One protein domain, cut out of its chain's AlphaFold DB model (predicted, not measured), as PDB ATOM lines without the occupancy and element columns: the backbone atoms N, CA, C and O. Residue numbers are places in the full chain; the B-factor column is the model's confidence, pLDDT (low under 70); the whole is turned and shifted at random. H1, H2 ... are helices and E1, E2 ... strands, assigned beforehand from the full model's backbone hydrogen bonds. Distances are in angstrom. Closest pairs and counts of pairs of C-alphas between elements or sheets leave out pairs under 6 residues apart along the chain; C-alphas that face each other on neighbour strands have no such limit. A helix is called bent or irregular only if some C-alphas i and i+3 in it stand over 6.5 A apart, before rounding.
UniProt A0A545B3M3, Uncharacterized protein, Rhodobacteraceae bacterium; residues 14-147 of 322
ATOM      1  N   GLY A  14     -35.952  45.854  -8.580       96.94
ATOM      2  CA  GLY A  14     -34.910  46.382  -7.704       96.94
ATOM      3  C   GLY A  14     -35.223  47.801  -7.242       96.94
ATOM      4  O   GLY A  14     -35.560  48.660  -8.062       96.94
ATOM      5  N   PHE A  15     -35.066  48.061  -5.947       97.44
ATOM      6  CA  PHE A  15     -35.369  49.353  -5.340       97.44
ATOM      7  C   PHE A  15     -34.315  49.755  -4.326       97.44
ATOM      8  O   PHE A  15     -33.893  48.948  -3.504       97.44
ATOM      9  N   LEU A  16     -33.927  51.024  -4.336       96.94
ATOM     10  CA  LEU A  16     -32.977  51.577  -3.387       96.94
ATOM     11  C   LEU A  16     -33.686  52.485  -2.388       96.94
ATOM     12  O   LEU A  16     -34.485  53.343  -2.769       96.94
ATOM     13  N   LEU A  17     -33.377  52.308  -1.107       95.94
ATOM     14  CA  LEU A  17     -33.868  53.177  -0.050       95.94
ATOM     15  C   LEU A  17     -33.358  54.611  -0.270       95.94
ATOM     16  O   LEU A  17     -32.154  54.851  -0.317       95.94
ATOM     17  N   ALA A  18     -34.287  55.558  -0.380       94.25
ATOM     18  CA  ALA A  18     -34.029  56.982  -0.597       94.25
ATOM     19  C   ALA A  18     -34.261  57.833   0.666       94.25
ATOM     20  O   ALA A  18     -34.165  59.058   0.623       94.25
ATOM     21  N   THR A  19     -34.608  57.196   1.785       91.69
ATOM     22  CA  THR A  19     -34.822  57.844   3.082       91.69
ATOM     23  C   THR A  19     -33.821  57.283   4.088       91.69
ATOM     24  O   THR A  19     -33.757  56.066   4.237       91.69
ATOM     25  N   PRO A  20     -33.058  58.116   4.812       88.88
ATOM     26  CA  PRO A  20     -32.160  57.626   5.852       88.88
ATOM     27  C   PRO A  20     -32.959  56.954   6.981       88.88
ATOM     28  O   PRO A  20     -33.848  57.565   7.571       88.88
ATOM     29  N   ILE A  21     -32.645  55.692   7.292       89.94
ATOM     30  CA  ILE A  21     -33.249  54.964   8.430       89.94
ATOM     31  C   ILE A  21     -32.220  54.347   9.380       89.94
ATOM     32  O   ILE A  21     -32.594  53.879  10.453       89.94
ATOM     33  N   ILE A  22     -30.951  54.300   8.968       88.56
ATOM     34  CA  ILE A  22     -29.843  53.801   9.782       88.56
ATOM     35  C   ILE A  22     -29.355  54.959  10.648       88.56
ATOM     36  O   ILE A  22     -29.117  56.051  10.130       88.56
ATOM     37  N   ASP A  23     -29.181  54.709  11.944       88.62
ATOM     38  CA  ASP A  23     -28.465  55.624  12.827       88.62
ATOM     39  C   ASP A  23     -26.968  55.562  12.509       88.62
ATOM     40  O   ASP A  23     -26.269  54.596  12.821       88.62
ATOM     41  N   THR A  24     -26.487  56.603  11.842       84.75
ATOM     42  CA  THR A  24     -25.116  56.667  11.345       84.75
ATOM     43  C   THR A  24     -24.099  57.083  12.405       84.75
ATOM     44  O   THR A  24     -22.904  57.084  12.113       84.75
ATOM     45  N   GLU A  25     -24.545  57.463  13.607       86.12
ATOM     46  CA  GLU A  25     -23.655  57.642  14.762       86.12
ATOM     47  C   GLU A  25     -23.309  56.288  15.393       86.12
ATOM     48  O   GLU A  25     -22.198  56.099  15.888       86.12
ATOM     49  N   ALA A  26     -24.233  55.326  15.322       85.00
ATOM     50  CA  ALA A  26     -24.077  53.992  15.898       85.00
ATOM     51  C   ALA A  26     -23.606  52.918  14.898       85.00
ATOM     52  O   ALA A  26     -23.117  51.865  15.316       85.00
ATOM     53  N   ALA A  27     -23.770  53.139  13.591       85.25
ATOM     54  CA  ALA A  27     -23.483  52.145  12.558       85.25
ATOM     55  C   ALA A  27     -22.835  52.738  11.302       85.25
ATOM     56  O   ALA A  27     -23.060  53.890  10.931       85.25
ATOM     57  N   THR A  28     -22.063  51.909  10.593       84.50
ATOM     58  CA  THR A  28     -21.512  52.269   9.283       84.50
ATOM     59  C   THR A  28     -22.648  52.553   8.289       84.50
ATOM     60  O   THR A  28     -23.540  51.719   8.120       84.50
ATOM     61  N   PRO A  29     -22.630  53.695   7.582       86.69
ATOM     62  CA  PRO A  29     -23.645  54.006   6.581       86.69
ATOM     63  C   PRO A  29     -23.631  52.991   5.434       86.69
ATOM     64  O   PRO A  29     -22.578  52.715   4.855       86.69
ATOM     65  N   ARG A  30     -24.805  52.462   5.077       90.88
ATOM     66  CA  ARG A  30     -24.974  51.502   3.981       90.88
ATOM     67  C   ARG A  30     -26.184  51.855   3.132       90.88
ATOM     68  O   ARG A  30     -27.233  52.216   3.658       90.88
ATOM     69  N   TYR A  31     -26.056  51.663   1.828       94.62
ATOM     70  CA  TYR A  31     -27.201  51.572   0.941       94.62
ATOM     71  C   TYR A  31     -28.023  50.328   1.275       94.62
ATOM     72  O   TYR A  31     -27.466  49.249   1.472       94.62
ATOM     73  N   ILE A  32     -29.345  50.481   1.312       95.88
ATOM     74  CA  ILE A  32     -30.284  49.369   1.471       95.88
ATOM     75  C   ILE A  32     -31.004  49.190   0.141       95.88
ATOM     76  O   ILE A  32     -31.784  50.052  -0.268       95.88
ATOM     77  N   HIS A  33     -30.731  48.076  -0.528       97.50
ATOM     78  CA  HIS A  33     -31.395  47.677  -1.764       97.50
ATOM     79  C   HIS A  33     -32.345  46.515  -1.500       97.50
ATOM     80  O   HIS A  33     -32.008  45.580  -0.776       97.50
ATOM     81  N   LEU A  34     -33.541  46.600  -2.067       97.50
ATOM     82  CA  LEU A  34     -34.559  45.566  -2.028       97.50
ATOM     83  C   LEU A  34     -34.701  44.985  -3.429       97.50
ATOM     84  O   LEU A  34     -35.059  45.701  -4.364       97.50
ATOM     85  N   GLN A  35     -34.462  43.687  -3.561       97.38
ATOM     86  CA  GLN A  35     -34.887  42.917  -4.720       97.38
ATOM     87  C   GLN A  35     -36.183  42.194  -4.361       97.38
ATOM     88  O   GLN A  35     -36.184  41.323  -3.490       97.38
ATOM     89  N   ILE A  36     -37.275  42.574  -5.016       96.75
ATOM     90  CA  ILE A  36     -38.615  42.031  -4.789       96.75
ATOM     91  C   ILE A  36     -38.960  41.080  -5.937       96.75
ATOM     92  O   ILE A  36     -38.795  41.437  -7.108       96.75
ATOM     93  N   ASP A  37     -39.389  39.873  -5.576       95.56
ATOM     94  CA  ASP A  37     -39.879  38.830  -6.481       95.56
ATOM     95  C   ASP A  37     -41.086  38.138  -5.828       95.56
ATOM     96  O   ASP A  37     -40.958  37.306  -4.914       95.56
ATOM     97  N   GLY A  38     -42.282  38.579  -6.220       92.56
ATOM     98  CA  GLY A  38     -43.533  38.189  -5.590       92.56
ATOM     99  C   GLY A  38     -43.523  38.502  -4.085       92.56
ATOM    100  O   GLY A  38     -43.224  39.626  -3.690       92.56
ATOM    101  N   PRO A  39     -43.837  37.538  -3.199       94.12
ATOM    102  CA  PRO A  39     -43.880  37.771  -1.753       94.12
ATOM    103  C   PRO A  39     -42.495  37.791  -1.082       94.12
ATOM    104  O   PRO A  39     -42.416  37.892   0.145       94.12
ATOM    105  N   THR A  40     -41.409  37.633  -1.844       95.81
ATOM    106  CA  THR A  40     -40.048  37.534  -1.304       95.81
ATOM    107  C   THR A  40     -39.295  38.840  -1.512       95.81
ATOM    108  O   THR A  40     -39.296  39.405  -2.602       95.81
ATOM    109  N   ILE A  41     -38.610  39.296  -0.465       97.19
ATOM    110  CA  ILE A  41     -37.719  40.455  -0.498       97.19
ATOM    111  C   ILE A  41     -36.318  39.973  -0.138       97.19
ATOM    112  O   ILE A  41     -36.090  39.509   0.979       97.19
ATOM    113  N   THR A  42     -35.369  40.115  -1.058       97.12
ATOM    114  CA  THR A  42     -33.942  39.987  -0.746       97.12
ATOM    115  C   THR A  42     -33.391  41.370  -0.436       97.12
ATOM    116  O   THR A  42     -33.444  42.270  -1.272       97.12
ATOM    117  N   VAL A  43     -32.874  41.544   0.777       97.19
ATOM    118  CA  VAL A  43     -32.307  42.804   1.252       97.19
ATOM    119  C   VAL A  43     -30.792  42.754   1.112       97.19
ATOM    120  O   VAL A  43     -30.130  41.890   1.684       97.19
ATOM    121  N   THR A  44     -30.247  43.727   0.391       95.19
ATOM    122  CA  THR A  44     -28.807  43.935   0.250       95.19
ATOM    123  C   THR A  44     -28.386  45.191   0.999       95.19
ATOM    124  O   THR A  44     -28.880  46.283   0.726       95.19
ATOM    125  N   TYR A  45     -27.436  45.042   1.916       93.81
ATOM    126  CA  TYR A  45     -26.772  46.135   2.616       93.81
ATOM    127  C   TYR A  45     -25.407  46.385   1.975       93.81
ATOM    128  O   TYR A  45     -24.475  45.598   2.160       93.81
ATOM    129  N   ALA A  46     -25.278  47.476   1.225       92.38
ATOM    130  CA  ALA A  46     -24.076  47.789   0.463       92.38
ATOM    131  C   ALA A  46     -23.305  48.973   1.062       92.38
ATOM    132  O   ALA A  46     -23.848  50.058   1.260       92.38
ATOM    133  N   SER A  47     -22.029  48.763   1.363       88.06
ATOM    134  CA  SER A  47     -21.113  49.799   1.837       88.06
ATOM    135  C   SER A  47     -20.338  50.388   0.662       88.06
ATOM    136  O   SER A  47     -19.783  49.646  -0.143       88.06
ATOM    137  N   VAL A  48     -20.244  51.719   0.589       84.31
ATOM    138  CA  VAL A  48     -19.428  52.420  -0.427       84.31
ATOM    139  C   VAL A  48     -17.956  52.016  -0.333       84.31
ATOM    140  O   VAL A  48     -17.271  51.917  -1.349       84.31
ATOM    141  N   PHE A  49     -17.479  51.769   0.886       75.44
ATOM    142  CA  PHE A  49     -16.119  51.319   1.145       75.44
ATOM    143  C   PHE A  49     -16.117  49.827   1.421       75.44
ATOM    144  O   PHE A  49     -16.978  49.317   2.144       75.44
ATOM    145  N   GLN A  50     -15.124  49.134   0.879       71.88
ATOM    146  CA  GLN A  50     -14.852  47.799   1.365       71.88
ATOM    147  C   GLN A  50     -14.324  47.851   2.799       71.88
ATOM    148  O   GLN A  50     -13.619  48.800   3.155       71.88
ATOM    149  N   PRO A  51     -14.647  46.826   3.599       69.38
ATOM    150  CA  PRO A  51     -13.898  46.512   4.806       69.38
ATOM    151  C   PRO A  51     -12.392  46.528   4.533       69.38
ATOM    152  O   PRO A  51     -11.955  46.089   3.465       69.38
ATOM    153  N   ASP A  52     -11.604  47.039   5.476       63.72
ATOM    154  CA  ASP A  52     -10.150  46.919   5.387       63.72
ATOM    155  C   ASP A  52      -9.704  45.447   5.498       63.72
ATOM    156  O   ASP A  52     -10.498  44.531   5.745       63.72
ATOM    157  N   ALA A  53      -8.416  45.212   5.242       66.50
ATOM    158  CA  ALA A  53      -7.844  43.870   5.257       66.50
ATOM    159  C   ALA A  53      -7.992  43.196   6.631       66.50
ATOM    160  O   ALA A  53      -8.265  41.996   6.682       66.50
ATOM    161  N   ASP A  54      -7.890  43.963   7.719       67.75
ATOM    162  CA  ASP A  54      -8.012  43.455   9.085       67.75
ATOM    163  C   ASP A  54      -9.445  42.992   9.368       67.75
ATOM    164  O   ASP A  54      -9.652  41.855   9.793       67.75
ATOM    165  N   MET A  55     -10.456  43.794   9.012       69.00
ATOM    166  CA  MET A  55     -11.856  43.382   9.103       69.00
ATOM    167  C   MET A  55     -12.156  42.181   8.201       69.00
ATOM    168  O   MET A  55     -12.867  41.265   8.607       69.00
ATOM    169  N   CYS A  56     -11.627  42.131   6.981       74.19
ATOM    170  CA  CYS A  56     -11.825  40.958   6.131       74.19
ATOM    171  C   CYS A  56     -11.199  39.697   6.759       74.19
ATOM    172  O   CYS A  56     -11.871  38.666   6.819       74.19
ATOM    173  N   ARG A  57      -9.982  39.784   7.312       70.69
ATOM    174  CA  ARG A  57      -9.284  38.678   7.992       70.69
ATOM    175  C   ARG A  57     -10.016  38.203   9.243       70.69
ATOM    176  O   ARG A  57     -10.367  37.033   9.360       70.69
ATOM    177  N   GLU A  58     -10.232  39.106  10.189       67.94
ATOM    178  CA  GLU A  58     -10.726  38.778  11.529       67.94
ATOM    179  C   GLU A  58     -12.226  38.491  11.516       67.94
ATOM    180  O   GLU A  58     -12.767  37.767  12.361       67.94
ATOM    181  N   HIS A  59     -12.940  39.080  10.556       65.69
ATOM    182  CA  HIS A  59     -14.395  39.112  10.557       65.69
ATOM    183  C   HIS A  59     -15.031  38.463   9.333       65.69
ATOM    184  O   HIS A  59     -16.257  38.486   9.219       65.69
ATOM    185  N   ASN A  60     -14.232  37.820   8.468       67.06
ATOM    186  CA  ASN A  60     -14.674  37.181   7.222       67.06
ATOM    187  C   ASN A  60     -15.653  38.071   6.431       67.06
ATOM    188  O   ASN A  60     -16.583  37.587   5.791       67.06
ATOM    189  N   HIS A  61     -15.489  39.390   6.564       70.94
ATOM    190  CA  HIS A  61     -16.355  40.396   5.981       70.94
ATOM    191  C   HIS A  61     -15.528  41.132   4.941       70.94
ATOM    192  O   HIS A  61     -14.868  42.120   5.236       70.94
ATOM    193  N   CYS A  62     -15.508  40.583   3.733       72.44
ATOM    194  CA  CYS A  62     -14.631  41.032   2.647       72.44
ATOM    195  C   CYS A  62     -15.405  41.699   1.504       72.44
ATOM    196  O   CYS A  62     -14.823  42.227   0.554       72.44
ATOM    197  N   ASP A  63     -16.733  41.655   1.578       78.88
ATOM    198  CA  ASP A  63     -17.612  42.145   0.537       78.88
ATOM    199  C   ASP A  63     -18.226  43.483   0.927       78.88
ATOM    200  O   ASP A  63     -18.772  43.661   2.015       78.88
ATOM    201  N   ALA A  64     -18.212  44.413  -0.025       83.56
ATOM    202  CA  ALA A  64     -18.985  45.644   0.072       83.56
ATOM    203  C   ALA A  64     -20.495  45.356   0.166       83.56
ATOM    204  O   ALA A  64     -21.228  46.145   0.756       83.56
ATOM    205  N   TYR A  65     -20.950  44.219  -0.371       89.25
ATOM    206  CA  TYR A  65     -22.345  43.792  -0.379       89.25
ATOM    207  C   TYR A  65     -22.590  42.691   0.642       89.25
ATOM    208  O   TYR A  65     -21.918  41.658   0.643       89.25
ATOM    209  N   TRP A  66     -23.631  42.881   1.441       91.19
ATOM    210  CA  TRP A  66     -24.184  41.838   2.284       91.19
ATOM    211  C   TRP A  66     -25.657  41.623   1.917       91.19
ATOM    212  O   TRP A  66     -26.522  42.408   2.292       91.19
ATOM    213  N   ASP A  67     -25.933  40.586   1.133       89.75
ATOM    214  CA  ASP A  67     -27.252  40.163   0.628       89.75
ATOM    215  C   ASP A  67     -27.833  38.985   1.429       89.75
ATOM    216  O   ASP A  67     -28.494  38.089   0.904       89.75
ATOM    217  N   GLY A  68     -27.550  38.985   2.733       85.56
ATOM    218  CA  GLY A  68     -27.826  37.867   3.627       85.56
ATOM    219  C   GLY A  68     -29.219  37.844   4.250       85.56
ATOM    220  O   GLY A  68     -29.528  36.884   4.945       85.56
ATOM    221  N   LEU A  69     -30.052  38.875   4.074       94.81
ATOM    222  CA  LEU A  69     -31.379  38.954   4.697       94.81
ATOM    223  C   LEU A  69     -32.472  38.722   3.653       94.81
ATOM    224  O   LEU A  69     -32.657  39.530   2.746       94.81
ATOM    225  N   GLN A  70     -33.243  37.652   3.833       97.12
ATOM    226  CA  GLN A  70     -34.462  37.393   3.076       97.12
ATOM    227  C   GLN A  70     -35.685  37.543   3.974       97.12
ATOM    228  O   GLN A  70     -35.734  37.011   5.084       97.12
ATOM    229  N   LEU A  71     -36.686  38.261   3.479       97.00
ATOM    230  CA  LEU A  71     -37.968  38.453   4.142       97.00
ATOM    231  C   LEU A  71     -39.074  37.878   3.265       97.00
ATOM    232  O   LEU A  71     -39.038  38.020   2.042       97.00
ATOM    233  N   ARG A  72     -40.092  37.292   3.894       96.38
ATOM    234  CA  ARG A  72     -41.370  37.028   3.227       96.38
ATOM    235  C   ARG A  72     -42.428  37.949   3.777       96.38
ATOM    236  O   ARG A  72     -42.579  38.058   4.999       96.38
ATOM    237  N   TYR A  73     -43.200  38.556   2.892       94.31
ATOM    238  CA  TYR A  73     -44.319  39.390   3.291       94.31
ATOM    239  C   TYR A  73     -45.646  38.828   2.794       94.31
ATOM    240  O   TYR A  73     -45.735  38.141   1.778       94.31
ATOM    241  N   ALA A  74     -46.692  39.160   3.534       91.75
ATOM    242  CA  ALA A  74     -48.069  39.031   3.105       91.75
ATOM    243  C   ALA A  74     -48.735  40.402   3.190       91.75
ATOM    244  O   ALA A  74     -48.289  41.281   3.933       91.75
ATOM    245  N   GLN A  75     -49.819  40.584   2.446       87.81
ATOM    246  CA  GLN A  75     -50.699  41.720   2.661       87.81
ATOM    247  C   GLN A  75     -51.847  41.331   3.580       87.81
ATOM    248  O   GLN A  75     -52.486  40.296   3.391       87.81
ATOM    249  N   LYS A  76     -52.117  42.181   4.567       86.69
ATOM    250  CA  LYS A  76     -53.265  42.059   5.459       86.69
ATOM    251  C   LYS A  76     -53.799  43.452   5.758       86.69
ATOM    252  O   LYS A  76     -53.032  44.314   6.171       86.69
ATOM    253  N   ASP A  77     -55.092  43.661   5.534       85.88
ATOM    254  CA  ASP A  77     -55.770  44.937   5.800       85.88
ATOM    255  C   ASP A  77     -55.091  46.137   5.100       85.88
ATOM    256  O   ASP A  77     -54.905  47.197   5.689       85.88
ATOM    257  N   ASN A  78     -54.678  45.955   3.834       83.38
ATOM    258  CA  ASN A  78     -53.901  46.914   3.020       83.38
ATOM    259  C   ASN A  78     -52.523  47.305   3.586       83.38
ATOM    260  O   ASN A  78     -51.892  48.243   3.098       83.38
ATOM    261  N   GLN A  79     -52.033  46.569   4.580       89.50
ATOM    262  CA  GLN A  79     -50.713  46.753   5.158       89.50
ATOM    263  C   GLN A  79     -49.811  45.568   4.821       89.50
ATOM    264  O   GLN A  79     -50.244  44.413   4.759       89.50
ATOM    265  N   LEU A  80     -48.526  45.851   4.645       91.75
ATOM    266  CA  LEU A  80     -47.496  44.826   4.606       91.75
ATOM    267  C   LEU A  80     -47.366  44.172   5.980       91.75
ATOM    268  O   LEU A  80     -47.364  44.843   7.009       91.75
ATOM    269  N   ARG A  81     -47.220  42.851   6.006       92.31
ATOM    270  CA  ARG A  81     -46.898  42.085   7.207       92.31
ATOM    271  C   ARG A  81     -45.714  41.192   6.904       92.31
ATOM    272  O   ARG A  81     -45.803  40.332   6.029       92.31
ATOM    273  N   ILE A  82     -44.615  41.394   7.623       93.56
ATOM    274  CA  ILE A  82     -43.461  40.501   7.529       93.56
ATOM    275  C   ILE A  82     -43.820  39.210   8.262       93.56
ATOM    276  O   ILE A  82     -44.104  39.218   9.457       93.56
ATOM    277  N   SER A  83     -43.873  38.120   7.506       92.81
ATOM    278  CA  SER A  83     -44.343  36.807   7.963       92.81
ATOM    279  C   SER A  83     -43.206  35.860   8.320       92.81
ATOM    280  O   SER A  83     -43.372  35.000   9.177       92.81
ATOM    281  N   ASP A  84     -42.058  36.028   7.670       94.19
ATOM    282  CA  ASP A  84     -40.884  35.198   7.875       94.19
ATOM    283  C   ASP A  84     -39.617  36.008   7.612       94.19
ATOM    284  O   ASP A  84     -39.616  36.975   6.835       94.19
ATOM    285  N   ARG A  85     -38.542  35.590   8.270       93.75
ATOM    286  CA  ARG A  85     -37.207  36.147   8.128       93.75
ATOM    287  C   ARG A  85     -36.200  35.009   8.128       93.75
ATOM    288  O   ARG A  85     -36.074  34.288   9.113       93.75
ATOM    289  N   ASN A  86     -35.395  34.964   7.077       94.31
ATOM    290  CA  ASN A  86     -34.308  34.017   6.932       94.31
ATOM    291  C   ASN A  86     -32.978  34.739   6.695       94.31
ATOM    292  O   ASN A  86     -32.927  35.762   6.008       94.31
ATOM    293  N   LEU A  87     -31.901  34.188   7.257       92.12
ATOM    294  CA  LEU A  87     -30.542  34.615   6.956       92.12
ATOM    295  C   LEU A  87     -29.897  33.595   6.015       92.12
ATOM    296  O   LEU A  87     -29.796  32.424   6.354       92.12
ATOM    297  N   THR A  88     -29.466  34.034   4.834       89.38
ATOM    298  CA  THR A  88     -28.810  33.176   3.827       89.38
ATOM    299  C   THR A  88     -27.293  33.132   3.976       89.38
ATOM    300  O   THR A  88     -26.626  32.374   3.275       89.38
ATOM    301  N   ARG A  89     -26.749  33.960   4.869       84.44
ATOM    302  CA  ARG A  89     -25.322  34.111   5.133       84.44
ATOM    303  C   ARG A  89     -25.045  34.084   6.632       84.44
ATOM    304  O   ARG A  89     -25.783  34.680   7.425       84.44
ATOM    305  N   ASP A  90     -23.938  33.446   6.993       80.00
ATOM    306  CA  ASP A  90     -23.482  33.351   8.381       80.00
ATOM    307  C   ASP A  90     -22.655  34.574   8.807       80.00
ATOM    308  O   ASP A  90     -22.700  34.975   9.976       80.00
ATOM    309  N   ASP A  91     -21.937  35.208   7.869       77.81
ATOM    310  CA  ASP A  91     -21.256  36.483   8.104       77.81
ATOM    311  C   ASP A  91     -22.260  37.635   8.269       77.81
ATOM    312  O   ASP A  91     -23.444  37.496   7.963       77.81
ATOM    313  N   LYS A  92     -21.800  38.766   8.812       78.25
ATOM    314  CA  LYS A  92     -22.661  39.832   9.342       78.25
ATOM    315  C   LYS A  92     -22.320  41.206   8.745       78.25
ATOM    316  O   LYS A  92     -21.140  41.473   8.523       78.25
ATOM    317  N   PRO A  93     -23.311  42.089   8.510       81.12
ATOM    318  CA  PRO A  93     -23.075  43.425   7.961       81.12
ATOM    319  C   PRO A  93     -22.494  44.415   8.985       81.12
ATOM    320  O   PRO A  93     -21.885  45.411   8.595       81.12
ATOM    321  N   SER A  94     -22.664  44.195  10.290       82.62
ATOM    322  CA  SER A  94     -21.995  44.976  11.329       82.62
ATOM    323  C   SER A  94     -20.671  44.340  11.730       82.62
ATOM    324  O   SER A  94     -20.617  43.157  12.078       82.62
ATOM    325  N   SER A  95     -19.618  45.155  11.800       76.31
ATOM    326  CA  SER A  95     -18.371  44.770  12.465       76.31
ATOM    327  C   SER A  95     -18.550  44.632  13.983       76.31
ATOM    328  O   SER A  95     -17.835  43.859  14.616       76.31
ATOM    329  N   ALA A  96     -19.554  45.289  14.580       77.56
ATOM    330  CA  ALA A  96     -19.748  45.304  16.030       77.56
ATOM    331  C   ALA A  96     -20.064  43.925  16.636       77.56
ATOM    332  O   ALA A  96     -19.698  43.694  17.788       77.56
ATOM    333  N   ASN A  97     -20.672  42.989  15.891       69.88
ATOM    334  CA  ASN A  97     -20.914  41.647  16.443       69.88
ATOM    335  C   ASN A  97     -19.615  40.899  16.728       69.88
ATOM    336  O   ASN A  97     -19.560  40.090  17.649       69.88
ATOM    337  N   ARG A  98     -18.581  41.144  15.917       69.12
ATOM    338  CA  ARG A  98     -17.309  40.433  16.025       69.12
ATOM    339  C   ARG A  98     -16.265  41.221  16.811       69.12
ATOM    340  O   ARG A  98     -15.587  40.614  17.626       69.12
ATOM    341  N   VAL A  99     -16.195  42.544  16.637       72.81
ATOM    342  CA  VAL A  99     -15.267  43.410  17.392       72.81
ATOM    343  C   VAL A  99     -15.686  43.524  18.859       72.81
ATOM    344  O   VAL A  99     -14.871  43.349  19.757       72.81
ATOM    345  N   ASN A 100     -16.970  43.800  19.113       74.38
ATOM    346  CA  ASN A 100     -17.472  44.100  20.459       74.38
ATOM    347  C   ASN A 100     -18.227  42.924  21.091       74.38
ATOM    348  O   ASN A 100     -18.774  43.066  22.182       74.38
ATOM    349  N   GLY A 101     -18.305  41.783  20.398       75.50
ATOM    350  CA  GLY A 101     -19.013  40.597  20.878       75.50
ATOM    351  C   GLY A 101     -20.512  40.810  21.105       75.50
ATOM    352  O   GLY A 101     -21.090  40.088  21.910       75.50
ATOM    353  N   ASP A 102     -21.145  41.798  20.457       84.81
ATOM    354  CA  ASP A 102     -22.587  42.050  20.582       84.81
ATOM    355  C   ASP A 102     -23.364  41.185  19.577       84.81
ATOM    356  O   ASP A 102     -23.468  41.563  18.410       84.81
ATOM    357  N   PRO A 103     -23.960  40.052  19.987       82.38
ATOM    358  CA  PRO A 103     -24.618  39.128  19.063       82.38
ATOM    359  C   PRO A 103     -25.903  39.694  18.440       82.38
ATOM    360  O   PRO A 103     -26.489  39.069  17.556       82.38
ATOM    361  N   THR A 104     -26.373  40.852  18.914       88.38
ATOM    362  CA  THR A 104     -27.604  41.504  18.456       88.38
ATOM    363  C   THR A 104     -27.346  42.761  17.631       88.38
ATOM    364  O   THR A 104     -28.307  43.419  17.223       88.38
ATOM    365  N   ALA A 105     -26.085  43.110  17.347       89.12
ATOM    366  CA  ALA A 105     -25.767  44.387  16.721       89.12
ATOM    367  C   ALA A 105     -26.410  44.529  15.336       89.12
ATOM    368  O   ALA A 105     -26.992  45.571  15.062       89.12
ATOM    369  N   ASP A 106     -26.397  43.506  14.475       88.56
ATOM    370  CA  ASP A 106     -27.056  43.632  13.158       88.56
ATOM    371  C   ASP A 106     -28.560  43.804  13.258       88.56
ATOM    372  O   ASP A 106     -29.160  44.570  12.502       88.56
ATOM    373  N   GLN A 107     -29.160  43.065  14.192       92.25
ATOM    374  CA  GLN A 107     -30.585  43.128  14.443       92.25
ATOM    375  C   GLN A 107     -30.961  44.565  14.806       92.25
ATOM    376  O   GLN A 107     -31.778  45.169  14.117       92.25
ATOM    377  N   ARG A 108     -30.285  45.131  15.809       93.25
ATOM    378  CA  ARG A 108     -30.533  46.485  16.306       93.25
ATOM    379  C   ARG A 108     -30.176  47.573  15.287       93.25
ATOM    380  O   ARG A 108     -30.931  48.526  15.122       93.25
ATOM    381  N   LEU A 109     -29.017  47.464  14.636       92.06
ATOM    382  CA  LEU A 109     -28.435  48.540  13.824       92.06
ATOM    383  C   LEU A 109     -28.938  48.556  12.375       92.06
ATOM    384  O   LEU A 109     -28.998  49.626  11.772       92.06
ATOM    385  N   TYR A 110     -29.300  47.402  11.806       92.56
ATOM    386  CA  TYR A 110     -29.612  47.284  10.375       92.56
ATOM    387  C   TYR A 110     -30.965  46.627  10.083       92.56
ATOM    388  O   TYR A 110     -31.723  47.145   9.257       92.56
ATOM    389  N   PHE A 111     -31.295  45.500  10.724       94.50
ATOM    390  CA  PHE A 111     -32.480  44.714  10.353       94.50
ATOM    391  C   PHE A 111     -33.778  45.283  10.931       94.50
ATOM    392  O   PHE A 111     -34.731  45.494  10.186       94.50
ATOM    393  N   GLU A 112     -33.833  45.570  12.232       93.38
ATOM    394  CA  GLU A 112     -35.023  46.132  12.885       93.38
ATOM    395  C   GLU A 112     -35.427  47.492  12.336       93.38
ATOM    396  O   GLU A 112     -36.623  47.668  12.095       93.38
ATOM    397  N   PRO A 113     -34.501  48.438  12.071       92.75
ATOM    398  CA  PRO A 113     -34.872  49.701  11.455       92.75
ATOM    399  C   PRO A 113     -35.645  49.499  10.153       92.75
ATOM    400  O   PRO A 113     -36.702  50.103   9.994       92.75
ATOM    401  N   LEU A 114     -35.181  48.608   9.269       94.25
ATOM    402  CA  LEU A 114     -35.854  48.298   8.007       94.25
ATOM    403  C   LEU A 114     -37.167  47.532   8.213       94.25
ATOM    404  O   LEU A 114     -38.190  47.911   7.647       94.25
ATOM    405  N   ILE A 115     -37.154  46.468   9.019       93.88
ATOM    406  CA  ILE A 115     -38.339  45.634   9.263       93.88
ATOM    407  C   ILE A 115     -39.456  46.467   9.885       93.88
ATOM    408  O   ILE A 115     -40.603  46.313   9.488       93.88
ATOM    409  N   ARG A 116     -39.140  47.391  10.797       92.00
ATOM    410  CA  ARG A 116     -40.113  48.329  11.366       92.00
ATOM    411  C   ARG A 116     -40.746  49.225  10.299       92.00
ATOM    412  O   ARG A 116     -41.946  49.438  10.365       92.00
ATOM    413  N   ARG A 117     -39.973  49.707   9.312       92.00
ATOM    414  CA  ARG A 117     -40.521  50.496   8.188       92.00
ATOM    415  C   ARG A 117     -41.400  49.667   7.260       92.00
ATOM    416  O   ARG A 117     -42.342  50.199   6.688       92.00
ATOM    417  N   LEU A 118     -41.062  48.396   7.054       92.38
ATOM    418  CA  LEU A 118     -41.814  47.499   6.177       92.38
ATOM    419  C   LEU A 118     -43.080  46.970   6.850       92.38
ATOM    420  O   LEU A 118     -44.115  46.845   6.209       92.38
ATOM    421  N   ASN A 119     -43.004  46.620   8.129       91.88
ATOM    422  CA  ASN A 119     -44.088  45.958   8.831       91.88
ATOM    423  C   ASN A 119     -45.189  46.958   9.191       91.88
ATOM    424  O   ASN A 119     -44.935  48.005   9.773       91.88
ATOM    425  N   ASN A 120     -46.430  46.598   8.885       90.38
ATOM    426  CA  ASN A 120     -47.638  47.405   9.059       90.38
ATOM    427  C   ASN A 120     -47.695  48.658   8.172       90.38
ATOM    428  O   ASN A 120     -48.567  49.502   8.366       90.38
ATOM    429  N   ALA A 121     -46.809  48.778   7.182       91.94
ATOM    430  CA  ALA A 121     -46.820  49.912   6.275       91.94
ATOM    431  C   ALA A 121     -47.845  49.740   5.152       91.94
ATOM    432  O   ALA A 121     -47.996  48.661   4.574       91.94
ATOM    433  N   THR A 122     -48.504  50.839   4.798       92.19
ATOM    434  CA  THR A 122     -49.281  50.954   3.564       92.19
ATOM    435  C   THR A 122     -48.344  51.319   2.417       92.19
ATOM    436  O   THR A 122     -47.555  52.259   2.536       92.19
ATOM    437  N   VAL A 123     -48.440  50.599   1.299       92.00
ATOM    438  CA  VAL A 123     -47.633  50.866   0.100       92.00
ATOM    439  C   VAL A 123     -48.369  51.835  -0.815       92.00
ATOM    440  O   VAL A 123     -49.505  51.589  -1.228       92.00
ATOM    441  N   VAL A 124     -47.702  52.921  -1.185       91.81
ATOM    442  CA  VAL A 124     -48.179  53.883  -2.177       91.81
ATOM    443  C   VAL A 124     -47.202  53.888  -3.343       91.81
ATOM    444  O   VAL A 124     -46.026  54.174  -3.155       91.81
ATOM    445  N   GLY A 125     -47.671  53.535  -4.540       88.31
ATOM    446  CA  GLY A 125     -46.834  53.549  -5.739       88.31
ATOM    447  C   GLY A 125     -46.568  54.972  -6.235       88.31
ATOM    448  O   GLY A 125     -47.469  55.816  -6.231       88.31
ATOM    449  N   ASP A 126     -45.352  55.212  -6.719       84.25
ATOM    450  CA  ASP A 126     -44.935  56.493  -7.282       84.25
ATOM    451  C   ASP A 126     -45.000  56.452  -8.819       84.25
ATOM    452  O   ASP A 126     -44.743  55.428  -9.453       84.25
ATOM    453  N   ALA A 127     -45.270  57.595  -9.458       79.31
ATOM    454  CA  ALA A 127     -45.356  57.685 -10.923       79.31
ATOM    455  C   ALA A 127     -44.040  57.335 -11.647       79.31
ATOM    456  O   ALA A 127     -44.060  56.962 -12.817       79.31
ATOM    457  N   ALA A 128     -42.902  57.454 -10.957       81.19
ATOM    458  CA  ALA A 128     -41.585  57.105 -11.482       81.19
ATOM    459  C   ALA A 128     -41.282  55.594 -11.421       81.19
ATOM    460  O   ALA A 128     -40.187  55.195 -11.798       81.19
ATOM    461  N   GLY A 129     -42.218  54.767 -10.935       86.69
ATOM    462  CA  GLY A 129     -42.038  53.322 -10.763       86.69
ATOM    463  C   GLY A 129     -41.478  52.913  -9.399       86.69
ATOM    464  O   GLY A 129     -41.274  51.729  -9.176       86.69
ATOM    465  N   GLY A 130     -41.229  53.869  -8.497       92.62
ATOM    466  CA  GLY A 130     -40.870  53.615  -7.098       92.62
ATOM    467  C   GLY A 130     -42.080  53.408  -6.201       92.62
ATOM    468  O   GLY A 130     -43.215  53.294  -6.670       92.62
ATOM    469  N   PHE A 131     -41.843  53.408  -4.894       94.31
ATOM    470  CA  PHE A 131     -42.919  53.382  -3.914       94.31
ATOM    471  C   PHE A 131     -42.536  54.079  -2.609       94.31
ATOM    472  O   PHE A 131     -41.369  54.185  -2.226       94.31
ATOM    473  N   THR A 132     -43.565  54.508  -1.895       94.25
ATOM    474  CA  THR A 132     -43.486  55.100  -0.570       94.25
ATOM    475  C   THR A 132     -44.227  54.214   0.429       94.25
ATOM    476  O   THR A 132     -45.356  53.790   0.186       94.25
ATOM    477  N   LEU A 133     -43.595  53.952   1.568       93.50
ATOM    478  CA  LEU A 133     -44.197  53.291   2.718       93.50
ATOM    479  C   LEU A 133     -44.723  54.341   3.693       93.50
ATOM    480  O   LEU A 133     -43.982  55.229   4.128       93.50
ATOM    481  N   LEU A 134     -46.002  54.217   4.035       90.94
ATOM    482  CA  LEU A 134     -46.671  55.020   5.051       90.94
ATOM    483  C   LEU A 134     -46.944  54.131   6.264       90.94
ATOM    484  O   LEU A 134     -47.730  53.188   6.169       90.94
ATOM    485  N   SER A 135     -46.286  54.421   7.383       83.19
ATOM    486  CA  SER A 135     -46.531  53.759   8.665       83.19
ATOM    487  C   SER A 135     -47.188  54.743   9.626       83.19
ATOM    488  O   SER A 135     -46.839  55.921   9.644       83.19
ATOM    489  N   GLU A 136     -48.131  54.260  10.432       73.00
ATOM    490  CA  GLU A 136     -48.771  55.057  11.488       73.00
ATOM    491  C   GLU A 136     -47.811  55.370  12.643       73.00
ATOM    492  O   GLU A 136     -48.025  56.326  13.381       73.00
ATOM    493  N   THR A 137     -46.759  54.565  12.812       73.56
ATOM    494  CA  THR A 137     -45.815  54.682  13.934       73.56
ATOM    495  C   THR A 137     -44.610  55.560  13.630       73.56
ATOM    496  O   THR A 137     -43.758  55.733  14.497       73.56
ATOM    497  N   ASP A 138     -44.497  56.053  12.400       73.69
ATOM    498  CA  ASP A 138     -43.307  56.729  11.917       73.69
ATOM    499  C   ASP A 138     -43.606  58.178  11.533       73.69
ATOM    500  O   ASP A 138     -44.494  58.449  10.727       73.69
ATOM    501  N   ASP A 139     -42.775  59.103  12.012       71.12
ATOM    502  CA  ASP A 139     -42.942  60.541  11.754       71.12
ATOM    503  C   ASP A 139     -42.712  60.941  10.284       71.12
ATOM    504  O   ASP A 139     -43.073  62.043   9.866       71.12
ATOM    505  N   ALA A 140     -42.087  60.069   9.485       81.12
ATOM    506  CA  ALA A 140     -41.717  60.368   8.107       81.12
ATOM    507  C   ALA A 140     -41.958  59.184   7.153       81.12
ATOM    508  O   ALA A 140     -41.628  58.041   7.495       81.12
ATOM    509  N   PRO A 141     -42.457  59.456   5.929       90.00
ATOM    510  CA  PRO A 141     -42.618  58.442   4.895       90.00
ATOM    511  C   PRO A 141     -41.260  57.871   4.476       90.00
ATOM    512  O   PRO A 141     -40.299  58.618   4.276       90.00
ATOM    513  N   THR A 142     -41.197  56.554   4.283       93.62
ATOM    514  CA  THR A 142     -39.980  55.878   3.806       93.62
ATOM    515  C   THR A 142     -40.082  55.656   2.304       93.62
ATOM    516  O   THR A 142     -40.998  54.983   1.839       93.62
ATOM    517  N   ARG A 143     -39.161  56.233   1.532       94.50
ATOM    518  CA  ARG A 143     -39.197  56.202   0.064       94.50
ATOM    519  C   ARG A 143     -38.211  55.193  -0.500       94.50
ATOM    520  O   ARG A 143     -37.067  55.124  -0.054       94.50
ATOM    521  N   PHE A 144     -38.640  54.488  -1.536       96.31
ATOM    522  CA  PHE A 144     -37.835  53.557  -2.311       96.31
ATOM    523  C   PHE A 144     -37.872  53.957  -3.786       96.31
ATOM    524  O   PHE A 144     -38.932  53.998  -4.411       96.31
ATOM    525  N   ALA A 145     -36.703  54.271  -4.341       96.38
ATOM    526  CA  ALA A 145     -36.555  54.648  -5.740       96.38
ATOM    527  C   ALA A 145     -36.250  53.403  -6.591       96.38
ATOM    528  O   ALA A 145     -35.464  52.561  -6.153       96.38
ATOM    529  N   PRO A 146     -36.829  53.264  -7.796       95.88
ATOM    530  CA  PRO A 146     -36.574  52.109  -8.646       95.88
ATOM    531  C   PRO A 146     -35.138  52.168  -9.161       95.88
ATOM    532  O   PRO A 146     -34.727  53.140  -9.804       95.88
ATOM    533  N   LEU A 147     -34.355  51.142  -8.851       94.62
ATOM    534  CA  LEU A 147     -32.972  51.032  -9.287       94.62
ATOM    535  C   LEU A 147     -32.532  49.558  -9.262       94.62
ATOM    536  O   LEU A 147     -32.548  48.932  -8.195       94.62
TER     537      LEU A 147
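AT A GLANCE: This is residues 14 to 147 of the 322 residues of an uncharacterized protein of Rhodobacteraceae bacterium (UniProt A0A545B3M3). A single antiparallel sheet of eight strands curls like part of a barrel round one helix, H3, which packs slantwise in its hollow; E1 to E5 make the larger leaf, E6 and E7 a small leaf that faces it, and E8 the hinge. The wrapping is incomplete, though the edge strands E5 and E6 come near each other at Gln 79 and Thr 122, while the short helices H1 and H2 lie beyond the sheet, toward one end of the long axis. The printed part has 134 residues with three named helices and eight named strands, in the order E1 E2 E3 H1 E4 E5 H2 H3 E6 E7 E8 along the chain, and across the sheet the order is E5 E4 E3 E2 E1 E8 E7 E6. The class is mixed, helices and strands; the whole is compact, with a radius of gyration of the C-alphas of 15.1 A, yet elongated in outline, with spans of 46, 28 and 27 A.

HOW THE PARTS SIT: E1, residues 14 to 17, and E2, residues 31 to 37, form a hairpin over a long link, with N 15 and O 34 at 2.8 A. E2 and E3, residues 40 to 46, form a hairpin at 159 degrees, with N 33 and O 44 at 2.9 A. E1, E2 and E3 are a meander, each strand the antiparallel neighbour of the one before. H1, residues 53 to 59, is not on the sheet. E4, residues 65 to 76, is antiparallel to E3, with N 43 and O 69 at 2.8 A, and bends by 56 degrees at residue 68. E4 and E5, residues 79 to 87, form a hairpin, with N 81 and O 74 at 2.8 A; E5 bends by 50 degrees at residue 84. H2, residues 96 to 99, is not on the sheet either; it is close to H1 but not clearly touching, the C-alphas of His 59 and Arg 98 being closest at 6.3 A. H3, residues 105 to 118, touches H2 only at the corner and only just, through its residues 105 to 106, with 3 pairs of C-alphas within 8 A, the closest being Asn 97 and Ala 105 at 5.6 A. H3 is on the sheet at a height of 8.5 A, over E3, slantwise to the strands at 54 degrees on the local plane. E6, residues 122 to 125, and E7, residues 131 to 134, form a hairpin, with N 124 and O 132 at 2.9 A; the closest C-alphas of E5 and E6, Gln 79 and Thr 122, are 4.7 A apart. E8, residues 142 to 146, has staggered pairing: its residues 142 to 144 pair with E7, N 133 and O 142 being at 2.8 A, and 144 to 146 with E1, N 16 and O 145 being at 2.8 A. Every O i to N i+4 pair is within hydrogen-bond range in H1, against 7 of 10 in H3; H2 is too short for one.

IN THESE COORDINATES: E1 begins at C-alpha 14, (-34.910, 46.382, -7.704). E2 is 19.4 A long, E3 19.1 A, E4 31.5 A and E5 23.6 A. H3, 19.5 A long, begins at C-alpha 105, (-25.767, 44.387, 16.721), and is irregular, with C-alphas 109 and 112 at 7.1 A. E8, 13.4 A long, ends at C-alpha 146, (-36.574, 52.109, -8.646).

THE WHOLE: The C-alphas of Ala 53 and Asp 77, the two farthest apart, are 47.9 A apart. The printed part has no cut, and its first and last C-alphas are 5.3 A apart. The link from E1 to E2, residues 18 to 30, is long. The mean pLDDT of the printed part is 87.1; residues 51 to 55, 58 to 60 and 97 to 98 are under 70.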